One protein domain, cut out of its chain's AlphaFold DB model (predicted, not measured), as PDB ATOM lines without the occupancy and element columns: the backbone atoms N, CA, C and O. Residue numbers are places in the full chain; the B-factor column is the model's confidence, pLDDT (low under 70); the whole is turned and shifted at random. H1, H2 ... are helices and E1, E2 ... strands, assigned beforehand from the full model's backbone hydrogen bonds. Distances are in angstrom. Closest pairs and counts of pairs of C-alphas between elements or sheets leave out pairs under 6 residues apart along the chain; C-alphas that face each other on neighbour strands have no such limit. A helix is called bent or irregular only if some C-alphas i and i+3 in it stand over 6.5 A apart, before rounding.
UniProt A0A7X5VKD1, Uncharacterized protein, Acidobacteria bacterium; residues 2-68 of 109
ATOM      1  N   TRP A   2     -53.075 -33.223  13.387       42.84
ATOM      2  CA  TRP A   2     -51.803 -33.369  12.681       42.84
ATOM      3  C   TRP A   2     -51.084 -34.686  12.999       42.84
ATOM      4  O   TRP A   2     -51.080 -35.135  14.139       42.84
ATOM      5  N   PHE A   3     -50.442 -35.272  11.987       49.09
ATOM      6  CA  PHE A   3     -49.635 -36.485  12.092       49.09
ATOM      7  C   PHE A   3     -48.165 -36.079  12.240       49.09
ATOM      8  O   PHE A   3     -47.477 -35.823  11.253       49.09
ATOM      9  N   ALA A   4     -47.676 -35.964  13.472       52.94
ATOM     10  CA  ALA A   4     -46.242 -35.843  13.704       52.94
ATOM     11  C   ALA A   4     -45.679 -37.254  13.888       52.94
ATOM     12  O   ALA A   4     -45.844 -37.827  14.960       52.94
ATOM     13  N   SER A   5     -45.031 -37.819  12.863       55.38
ATOM     14  CA  SER A   5     -44.047 -38.867  13.136       55.38
ATOM     15  C   SER A   5     -42.828 -38.180  13.737       55.38
ATOM     16  O   SER A   5     -42.154 -37.407  13.050       55.38
ATOM     17  N   ALA A   6     -42.574 -38.399  15.019       59.31
ATOM     18  CA  ALA A   6     -41.386 -37.870  15.666       59.31
ATOM     19  C   ALA A   6     -40.310 -38.956  15.731       59.31
ATOM     20  O   ALA A   6     -40.542 -40.044  16.253       59.31
ATOM     21  N   GLU A   7     -39.135 -38.637  15.194       60.41
ATOM     22  CA  GLU A   7     -37.921 -39.431  15.357       60.41
ATOM     23  C   GLU A   7     -37.357 -39.171  16.763       60.41
ATOM     24  O   GLU A   7     -36.820 -38.093  17.039       60.41
ATOM     25  N   GLY A   8     -37.526 -40.137  17.667       58.75
ATOM     26  CA  GLY A   8     -36.894 -40.156  18.984       58.75
ATOM     27  C   GLY A   8     -35.539 -40.853  18.918       58.75
ATOM     28  O   GLY A   8     -35.411 -41.954  19.451       58.75
ATOM     29  N   ALA A   9     -34.573 -40.238  18.224       60.81
ATOM     30  CA  ALA A   9     -33.228 -40.793  18.015       60.81
ATOM     31  C   ALA A   9     -32.475 -41.070  19.331       60.81
ATOM     32  O   ALA A   9     -31.681 -41.997  19.384       60.81
ATOM     33  N   SER A  10     -32.785 -40.303  20.380       70.62
ATOM     34  CA  SER A  10     -32.283 -40.458  21.746       70.62
ATOM     35  C   SER A  10     -33.376 -40.096  22.765       70.62
ATOM     36  O   SER A  10     -34.467 -39.633  22.387       70.62
ATOM     37  N   ALA A  11     -33.118 -40.295  24.061       76.38
ATOM     38  CA  ALA A  11     -34.108 -40.042  25.113       76.38
ATOM     39  C   ALA A  11     -34.574 -38.577  25.171       76.38
ATOM     40  O   ALA A  11     -35.759 -38.309  25.355       76.38
ATOM     41  N   GLU A  12     -33.686 -37.606  24.964       80.75
ATOM     42  CA  GLU A  12     -34.019 -36.179  25.072       80.75
ATOM     43  C   GLU A  12     -34.988 -35.674  23.982       80.75
ATOM     44  O   GLU A  12     -36.002 -35.056  24.324       80.75
ATOM     45  N   PRO A  13     -34.770 -35.929  22.673       80.31
ATOM     46  CA  PRO A  13     -35.752 -35.638  21.631       80.31
ATOM     47  C   PRO A  13     -37.114 -36.281  21.883       80.31
ATOM     48  O   PRO A  13     -38.144 -35.652  21.611       80.31
ATOM     49  N   LEU A  14     -37.126 -37.506  22.414       84.19
ATOM     50  CA  LEU A  14     -38.348 -38.211  22.774       84.19
ATOM     51  C   LEU A  14     -39.081 -37.491  23.912       84.19
ATOM     52  O   LEU A  14     -40.247 -37.136  23.749       84.19
ATOM     53  N   VAL A  15     -38.395 -37.199  25.020       87.19
ATOM     54  CA  VAL A  15     -38.962 -36.489  26.181       87.19
ATOM     55  C   VAL A  15     -39.467 -35.102  25.792       87.19
ATOM     56  O   VAL A  15     -40.563 -34.709  26.184       87.19
ATOM     57  N   ARG A  16     -38.729 -34.370  24.950       87.25
ATOM     58  CA  ARG A  16     -39.158 -33.066  24.427       87.25
ATOM     59  C   ARG A  16     -40.420 -33.176  23.570       87.25
ATOM     60  O   ARG A  16     -41.312 -32.331  23.668       87.25
ATOM     61  N   THR A  17     -40.510 -34.205  22.728       87.38
ATOM     62  CA  THR A  17     -41.715 -34.476  21.929       87.38
ATOM     63  C   THR A  17     -42.891 -34.801  22.844       87.38
ATOM     64  O   THR A  17     -43.955 -34.205  22.697       87.38
ATOM     65  N   LEU A  18     -42.665 -35.650  23.844       89.75
ATOM     66  CA  LEU A  18     -43.616 -36.036  24.883       89.75
ATOM     67  C   LEU A  18     -43.722 -35.009  26.018       89.75
ATOM     68  O   LEU A  18     -44.113 -35.362  27.131       89.75
ATOM     69  N   SER A  19     -43.400 -33.739  25.767       90.81
ATOM     70  CA  SER A  19     -43.584 -32.693  26.770       90.81
ATOM     71  C   SER A  19     -45.061 -32.560  27.145       90.81
ATOM     72  O   SER A  19     -45.966 -32.935  26.388       90.81
ATOM     73  N   ARG A  20     -45.322 -32.028  28.341       91.50
ATOM     74  CA  ARG A  20     -46.686 -31.837  28.840       91.50
ATOM     75  C   ARG A  20     -47.550 -31.042  27.862       91.50
ATOM     76  O   ARG A  20     -48.572 -31.559  27.422       91.50
ATOM     77  N   ALA A  21     -47.055 -29.880  27.444       91.88
ATOM     78  CA  ALA A  21     -47.727 -28.995  26.499       91.88
ATOM     79  C   ALA A  21     -48.059 -29.679  25.161       91.88
ATOM     80  O   ALA A  21     -49.157 -29.515  24.639       91.88
ATOM     81  N   ASN A  22     -47.140 -30.481  24.610       91.56
ATOM     82  CA  ASN A  22     -47.389 -31.173  23.342       91.56
ATOM     83  C   ASN A  22     -48.497 -32.223  23.461       91.56
ATOM     84  O   ASN A  22     -49.323 -32.346  22.558       91.56
ATOM     85  N   VAL A  23     -48.498 -32.985  24.556       91.50
ATOM     86  CA  VAL A  23     -49.481 -34.048  24.796       91.50
ATOM     87  C   VAL A  23     -50.860 -33.471  25.126       91.50
ATOM     88  O   VAL A  23     -51.857 -33.978  24.621       91.50
ATOM     89  N   GLU A  24     -50.925 -32.402  25.925       92.00
ATOM     90  CA  GLU A  24     -52.181 -31.698  26.224       92.00
ATOM     91  C   GLU A  24     -52.790 -31.111  24.948       92.00
ATOM     92  O   GLU A  24     -53.940 -31.411  24.638       92.00
ATOM     93  N   ARG A  25     -51.991 -30.418  24.127       92.38
ATOM     94  CA  ARG A  25     -52.453 -29.910  22.830       92.38
ATOM     95  C   ARG A  25     -52.958 -31.026  21.911       92.38
ATOM     96  O   ARG A  25     -53.977 -30.867  21.249       92.38
ATOM     97  N   LEU A  26     -52.264 -32.168  21.858       91.38
ATOM     98  CA  LEU A  26     -52.702 -33.310  21.048       91.38
ATOM     99  C   LEU A  26     -54.078 -33.824  21.495       91.38
ATOM    100  O   LEU A  26     -54.911 -34.147  20.649       91.38
ATOM    101  N   ALA A  27     -54.305 -33.895  22.809       90.69
ATOM    102  CA  ALA A  27     -55.579 -34.318  23.377       90.69
ATOM    103  C   ALA A  27     -56.697 -33.301  23.091       90.69
ATOM    104  O   ALA A  27     -57.775 -33.700  22.655       90.69
ATOM    105  N   GLU A  28     -56.428 -32.003  23.264       91.62
ATOM    106  CA  GLU A  28     -57.368 -30.912  22.962       91.62
ATOM    107  C   GLU A  28     -57.796 -30.899  21.489       91.62
ATOM    108  O   GLU A  28     -58.965 -30.687  21.173       91.62
ATOM    109  N   GLU A  29     -56.867 -31.181  20.573       91.81
ATOM    110  CA  GLU A  29     -57.140 -31.247  19.135       91.81
ATOM    111  C   GLU A  29     -57.827 -32.555  18.691       91.81
ATOM    112  O   GLU A  29     -58.131 -32.713  17.502       91.81
ATOM    113  N   GLY A  30     -58.033 -33.520  19.598       89.62
ATOM    114  CA  GLY A  30     -58.532 -34.857  19.257       89.62
ATOM    115  C   GLY A  30     -57.606 -35.596  18.283       89.62
ATOM    116  O   GLY A  30     -58.063 -36.246  17.339       89.62
ATOM    117  N   GLY A  31     -56.294 -35.408  18.441       89.62
ATOM    118  CA  GLY A  31     -55.280 -35.905  17.522       89.62
ATOM    119  C   GLY A  31     -54.716 -37.280  17.847       89.62
ATOM    120  O   GLY A  31     -54.989 -37.879  18.881       89.62
ATOM    121  N   ALA A  32     -53.878 -37.761  16.930       90.50
ATOM    122  CA  ALA A  32     -53.090 -38.973  17.097       90.50
ATOM    123  C   ALA A  32     -51.636 -38.698  16.704       90.50
ATOM    124  O   ALA A  32     -51.360 -37.893  15.813       90.50
ATOM    125  N   CYS A  33     -50.703 -39.379  17.361       89.00
ATOM    126  CA  CYS A  33     -49.276 -39.258  17.098       89.00
ATOM    127  C   CYS A  33     -48.658 -40.654  17.029       89.00
ATOM    128  O   CYS A  33     -48.972 -41.513  17.849       89.00
ATOM    129  N   ILE A  34     -47.782 -40.868  16.047       89.19
ATOM    130  CA  ILE A  34     -46.942 -42.060  15.969       89.19
ATOM    131  C   ILE A  34     -45.541 -41.642  16.376       89.19
ATOM    132  O   ILE A  34     -44.939 -40.772  15.748       89.19
ATOM    133  N   ILE A  35     -45.011 -42.280  17.409       83.31
ATOM    134  CA  ILE A  35     -43.658 -42.020  17.885       83.31
ATOM    135  C   ILE A  35     -42.876 -43.317  17.804       83.31
ATOM    136  O   ILE A  35     -43.346 -44.366  18.243       83.31
ATOM    137  N   TYR A  36     -41.682 -43.226  17.236       80.50
ATOM    138  CA  TYR A  36     -40.720 -44.311  17.190       80.50
ATOM    139  C   TYR A  36     -39.453 -43.879  17.925       80.50
ATOM    140  O   TYR A  36     -39.000 -42.741  17.783       80.50
ATOM    141  N   THR A  37     -38.892 -44.792  18.711       77.06
ATOM    142  CA  THR A  37     -37.644 -44.568  19.440       77.06
ATOM    143  C   THR A  37     -36.808 -45.837  19.466       77.06
ATOM    144  O   THR A  37     -37.343 -46.948  19.446       77.06
ATOM    145  N   HIS A  38     -35.493 -45.664  19.527       76.06
ATOM    146  CA  HIS A  38     -34.560 -46.742  19.804       76.06
ATOM    147  C   HIS A  38     -34.380 -46.846  21.323       76.06
ATOM    148  O   HIS A  38     -33.889 -45.918  21.960       76.06
ATOM    149  N   LEU A  39     -34.764 -47.980  21.916       67.75
ATOM    150  CA  LEU A  39     -34.576 -48.256  23.349       67.75
ATOM    151  C   LEU A  39     -33.111 -48.629  23.683       67.75
ATOM    152  O   LEU A  39     -32.863 -49.585  24.412       67.75
ATOM    153  N   GLY A  40     -32.139 -47.898  23.130       65.25
ATOM    154  CA  GLY A  40     -30.697 -48.110  23.296       65.25
ATOM    155  C   GLY A  40     -29.917 -46.794  23.385       65.25
ATOM    156  O   GLY A  40     -30.516 -45.738  23.200       65.25
ATOM    157  N   GLU A  41     -28.623 -46.922  23.719       58.12
ATOM    158  CA  GLU A  41     -27.533 -45.938  23.968       58.12
ATOM    159  C   GLU A  41     -27.855 -44.702  24.844       58.12
ATOM    160  O   GLU A  41     -27.064 -44.372  25.718       58.12
ATOM    161  N   ASP A  42     -29.056 -44.122  24.755       64.38
ATOM    162  CA  ASP A  42     -29.457 -42.903  25.473       64.38
ATOM    163  C   ASP A  42     -30.719 -43.054  26.342       64.38
ATOM    164  O   ASP A  42     -30.947 -42.267  27.261       64.38
ATOM    165  N   CYS A  43     -31.574 -44.054  26.082       64.38
ATOM    166  CA  CYS A  43     -32.718 -44.354  26.964       64.38
ATOM    167  C   CYS A  43     -32.321 -45.188  28.187       64.38
ATOM    168  O   CYS A  43     -33.075 -45.239  29.160       64.38
ATOM    169  N   TRP A  44     -31.158 -45.834  28.125       68.50
ATOM    170  CA  TRP A  44     -30.638 -46.751  29.128       68.50
ATOM    171  C   TRP A  44     -29.132 -46.546  29.271       68.50
ATOM    172  O   TRP A  44     -28.380 -46.842  28.345       68.50
ATOM    173  N   SER A  45     -28.694 -46.076  30.435       69.00
ATOM    174  CA  SER A  45     -27.281 -45.936  30.789       69.00
ATOM    175  C   SER A  45     -27.047 -46.520  32.178       69.00
ATOM    176  O   SER A  45     -27.908 -46.431  33.049       69.00
ATOM    177  N   GLU A  46     -25.907 -47.184  32.391       69.69
ATOM    178  CA  GLU A  46     -25.498 -47.691  33.716       69.69
ATOM    179  C   GLU A  46     -26.580 -48.504  34.466       69.69
ATOM    180  O   GLU A  46     -26.747 -48.405  35.682       69.69
ATOM    181  N   SER A  47     -27.335 -49.335  33.741       69.25
ATOM    182  CA  SER A  47     -28.465 -50.121  34.269       69.25
ATOM    183  C   SER A  47     -29.672 -49.305  34.763       69.25
ATOM    184  O   SER A  47     -30.468 -49.792  35.569       69.25
ATOM    185  N   LYS A  48     -29.822 -48.061  34.300       77.88
ATOM    186  CA  LYS A  48     -30.922 -47.159  34.652       77.88
ATOM    187  C   LYS A  48     -31.550 -46.550  33.403       77.88
ATOM    188  O   LYS A  48     -30.872 -46.188  32.447       77.88
ATOM    189  N   LEU A  49     -32.872 -46.403  33.440       82.19
ATOM    190  CA  LEU A  49     -33.608 -45.656  32.425       82.19
ATOM    191  C   LEU A  49     -33.413 -44.151  32.617       82.19
ATOM    192  O   LEU A  49     -33.351 -43.663  33.748       82.19
ATOM    193  N   HIS A  50     -33.418 -43.408  31.512       85.62
ATOM    194  CA  HIS A  50     -33.435 -41.949  31.543       85.62
ATOM    195  C   HIS A  50     -34.654 -41.432  32.334       85.62
ATOM    196  O   HIS A  50     -35.802 -41.762  32.019       85.62
ATOM    197  N   ALA A  51     -34.434 -40.587  33.346       88.25
ATOM    198  CA  ALA A  51     -35.489 -40.165  34.275       88.25
ATOM    199  C   ALA A  51     -36.673 -39.480  33.566       88.25
ATOM    200  O   ALA A  51     -37.829 -39.810  33.825       88.25
ATOM    201  N   GLY A  52     -36.391 -38.603  32.596       88.50
ATOM    202  CA  GLY A  52     -37.439 -37.937  31.815       88.50
ATOM    203  C   GLY A  52     -38.263 -38.905  30.957       88.50
ATOM    204  O   GLY A  52     -39.444 -38.660  30.720       88.50
ATOM    205  N   PHE A  53     -37.674 -40.026  30.519       87.50
ATOM    206  CA  PHE A  53     -38.417 -41.056  29.790       87.50
ATOM    207  C   PHE A  53     -39.403 -41.753  30.730       87.50
ATOM    208  O   PHE A  53     -40.583 -41.870  30.407       87.50
ATOM    209  N   VAL A  54     -38.941 -42.143  31.922       90.44
ATOM    210  CA  VAL A  54     -39.789 -42.761  32.952       90.44
ATOM    211  C   VAL A  54     -40.941 -41.833  33.337       90.44
ATOM    212  O   VAL A  54     -42.086 -42.279  33.404       90.44
ATOM    213  N   GLU A  55     -40.667 -40.542  33.537       92.69
ATOM    214  CA  GLU A  55     -41.693 -39.543  33.842       92.69
ATOM    215  C   GLU A  55     -42.728 -39.431  32.715       92.69
ATOM    216  O   GLU A  55     -43.933 -39.519  32.967       92.69
ATOM    217  N   ALA A  56     -42.274 -39.298  31.463       91.00
ATOM    218  CA  ALA A  56     -43.155 -39.194  30.306       91.00
ATOM    219  C   ALA A  56     -44.052 -40.433  30.158       91.00
ATOM    220  O   ALA A  56     -45.269 -40.295  30.027       91.00
ATOM    221  N   MET A  57     -43.480 -41.637  30.250       91.38
ATOM    222  CA  MET A  57     -44.230 -42.892  30.144       91.38
ATOM    223  C   MET A  57     -45.209 -43.082  31.307       91.38
ATOM    224  O   MET A  57     -46.353 -43.476  31.087       91.38
ATOM    225  N   THR A  58     -44.803 -42.739  32.533       94.31
ATOM    226  CA  THR A  58     -45.671 -42.792  33.723       94.31
ATOM    227  C   THR A  58     -46.833 -41.808  33.620       94.31
ATOM    228  O   THR A  58     -47.933 -42.080  34.097       94.31
ATOM    229  N   ARG A  59     -46.610 -40.639  33.015       94.25
ATOM    230  CA  ARG A  59     -47.672 -39.663  32.775       94.25
ATOM    231  C   ARG A  59     -48.648 -40.165  31.718       94.25
ATOM    232  O   ARG A  59     -49.849 -40.117  31.958       94.25
ATOM    233  N   LEU A  60     -48.145 -40.673  30.591       93.19
ATOM    234  CA  LEU A  60     -48.974 -41.227  29.517       93.19
ATOM    235  C   LEU A  60     -49.830 -42.402  30.000       93.19
ATOM    236  O   LEU A  60     -51.009 -42.451  29.674       93.19
ATOM    237  N   SER A  61     -49.279 -43.303  30.822       94.44
ATOM    238  CA  SER A  61     -50.023 -44.466  31.331       94.44
ATOM    239  C   SER A  61     -51.199 -44.104  32.244       94.44
ATOM    240  O   SER A  61     -52.115 -44.904  32.410       94.44
ATOM    241  N   LYS A  62     -51.196 -42.897  32.821       94.88
ATOM    242  CA  LYS A  62     -52.293 -42.363  33.641       94.88
ATOM    243  C   LYS A  62     -53.347 -41.617  32.822       94.88
ATOM    244  O   LYS A  62     -54.371 -41.220  33.373       94.88
ATOM    245  N   MET A  63     -53.096 -41.370  31.539       91.81
ATOM    246  CA  MET A  63     -54.035 -40.668  30.671       91.81
ATOM    247  C   MET A  63     -55.057 -41.636  30.081       91.81
ATOM    248  O   MET A  63     -54.730 -42.764  29.723       91.81
ATOM    249  N   ASN A  64     -56.283 -41.151  29.877       91.81
ATOM    250  CA  ASN A  64     -57.309 -41.863  29.115       91.81
ATOM    251  C   ASN A  64     -57.073 -41.710  27.598       91.81
ATOM    252  O   ASN A  64     -57.877 -41.116  26.882       91.81
ATOM    253  N   GLY A  65     -55.900 -42.148  27.135       90.69
ATOM    254  CA  GLY A  65     -55.488 -42.087  25.736       90.69
ATOM    255  C   GLY A  65     -55.805 -43.375  24.980       90.69
ATOM    256  O   GLY A  65     -55.840 -44.464  25.552       90.69
ATOM    257  N   TRP A  66     -55.988 -43.265  23.664       93.62
ATOM    258  CA  TRP A  66     -56.114 -44.428  22.788       93.62
ATOM    259  C   TRP A  66     -54.723 -44.921  22.361       93.62
ATOM    260  O   TRP A  66     -54.172 -44.494  21.347       93.62
ATOM    261  N   PHE A  67     -54.128 -45.790  23.180       93.38
ATOM    262  CA  PHE A  67     -52.800 -46.363  22.944       93.38
ATOM    263  C   PHE A  67     -52.915 -47.702  22.210       93.38
ATOM    264  O   PHE A  67     -53.103 -48.747  22.831       93.38
ATOM    265  N   VAL A  68     -52.805 -47.672  20.882       93.62
ATOM    266  CA  VAL A  68     -52.927 -48.862  20.027       93.62
ATOM    267  C   VAL A  68     -51.692 -49.089  19.161       93.62
ATOM    268  O   VAL A  68     -50.959 -48.144  18.859       93.62
TER     269      VAL A  68
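This is residues 2 to 68 of the 109 residues of an uncharacterized protein of Acidobacteria bacterium (UniProt A0A7X5VKD1). Two short parallel strands, E1 and E2, lie side by side, and helix H1 lies between this small sheet and the longest helix, H3, with H2 following H1 toward one end of the body. The long link of residues 38 to 50 loops round the other end, joining E2 to H3. The printed part has 67 residues with three named helices and two named strands in the order E1, H1, H2, E2, H3; the sheet order is E1, E2, parallel, and the class is mixed, helices and strands. The whole is compact, with a radius of gyration of the C-alphas of 12.1 A, yet elongated in outline, spanning 38 by 22 by 21 A.

Strand E1 is residues 5 to 8, four residues, 9.3 A from first to last C-alpha; C-alpha 5 is at (-44.047, -38.867, 13.136). Its neighbour E2 is residues 34 to 37, also four residues, 10.2 A long, with C-alpha 37 at (-37.644, -44.568, 19.440). Between them along the chain come helix H1, residues 11 to 17, 9.9 A long, and helix H2, residues 20 to 28, 12.2 A long. H3 is residues 51 to 61, 11 residues and 15.4 A from first to last C-alpha, ending with C-alpha 61 at (-50.023, -44.466, 31.331). No helix is bent or irregular.

E1 and E2 are parallel neighbours, with 18 degrees between their directions. The C-alphas of Ser 5 and Ile 34 face each other at 5.2 A, and those of Gly 8 and Thr 37 at 4.5 A. Across the pair, N 8 and O 36 are within hydrogen-bond range at 3.0 A, as are N 6 and O 34 at 3.4 A. E1, H1, H2 and E2 form a strand-helix-strand unit, two parallel neighbour strands with helices between them along the chain, and its crossover is right-handed. Residues 11 to 17 of H1 make 10 pairs of C-alphas within 10 A with E1 and 6 with E2. The closest C-alphas of E1 and H1 are those of Gly 8 and Leu 14, 4.5 A apart; those of H1 and E2 are Leu 14 and Thr 37, at 7.2 A. H1 and H3 touch, closest at the C-alphas of Val 15 and Phe 53, 5.8 A apart. Their lines stand at a steep tilt of 46 degrees, and they run the same way. H2 touches no helix; it meets H1 only through their link, and it is near H3, with 6 pairs of C-alphas within 10 A. E1 is apart from both H2 and H3. In H1, H2 and H3, each O i to N i+4 pair of the backbone is within hydrogen-bond range.

The two C-alphas farthest apart are those of Glu 29, just after H2, and Glu 46, in the link from E2 to H3, at 38.5 A. That link, 13 residues, is long, and its C-alphas lie 11 to 21 A from the mean of the C-alphas; within it residues 44 to 45 pair with residues 48 to 49, antiparallel. The links E1 to H1, H1 to H2 and H2 to E2 are tight. The printed part runs from residue 2 to residue 68 with no cut, and the C-alphas of Trp 2 and Val 68 are 17.2 A apart. The mean pLDDT of the printed part is 81.4. The model's confidence is under 70 at 17 residues, namely 2 to 9 and 39 to 47; E1 has a mean of 58, whereas H2 has 92 and H3 has 91.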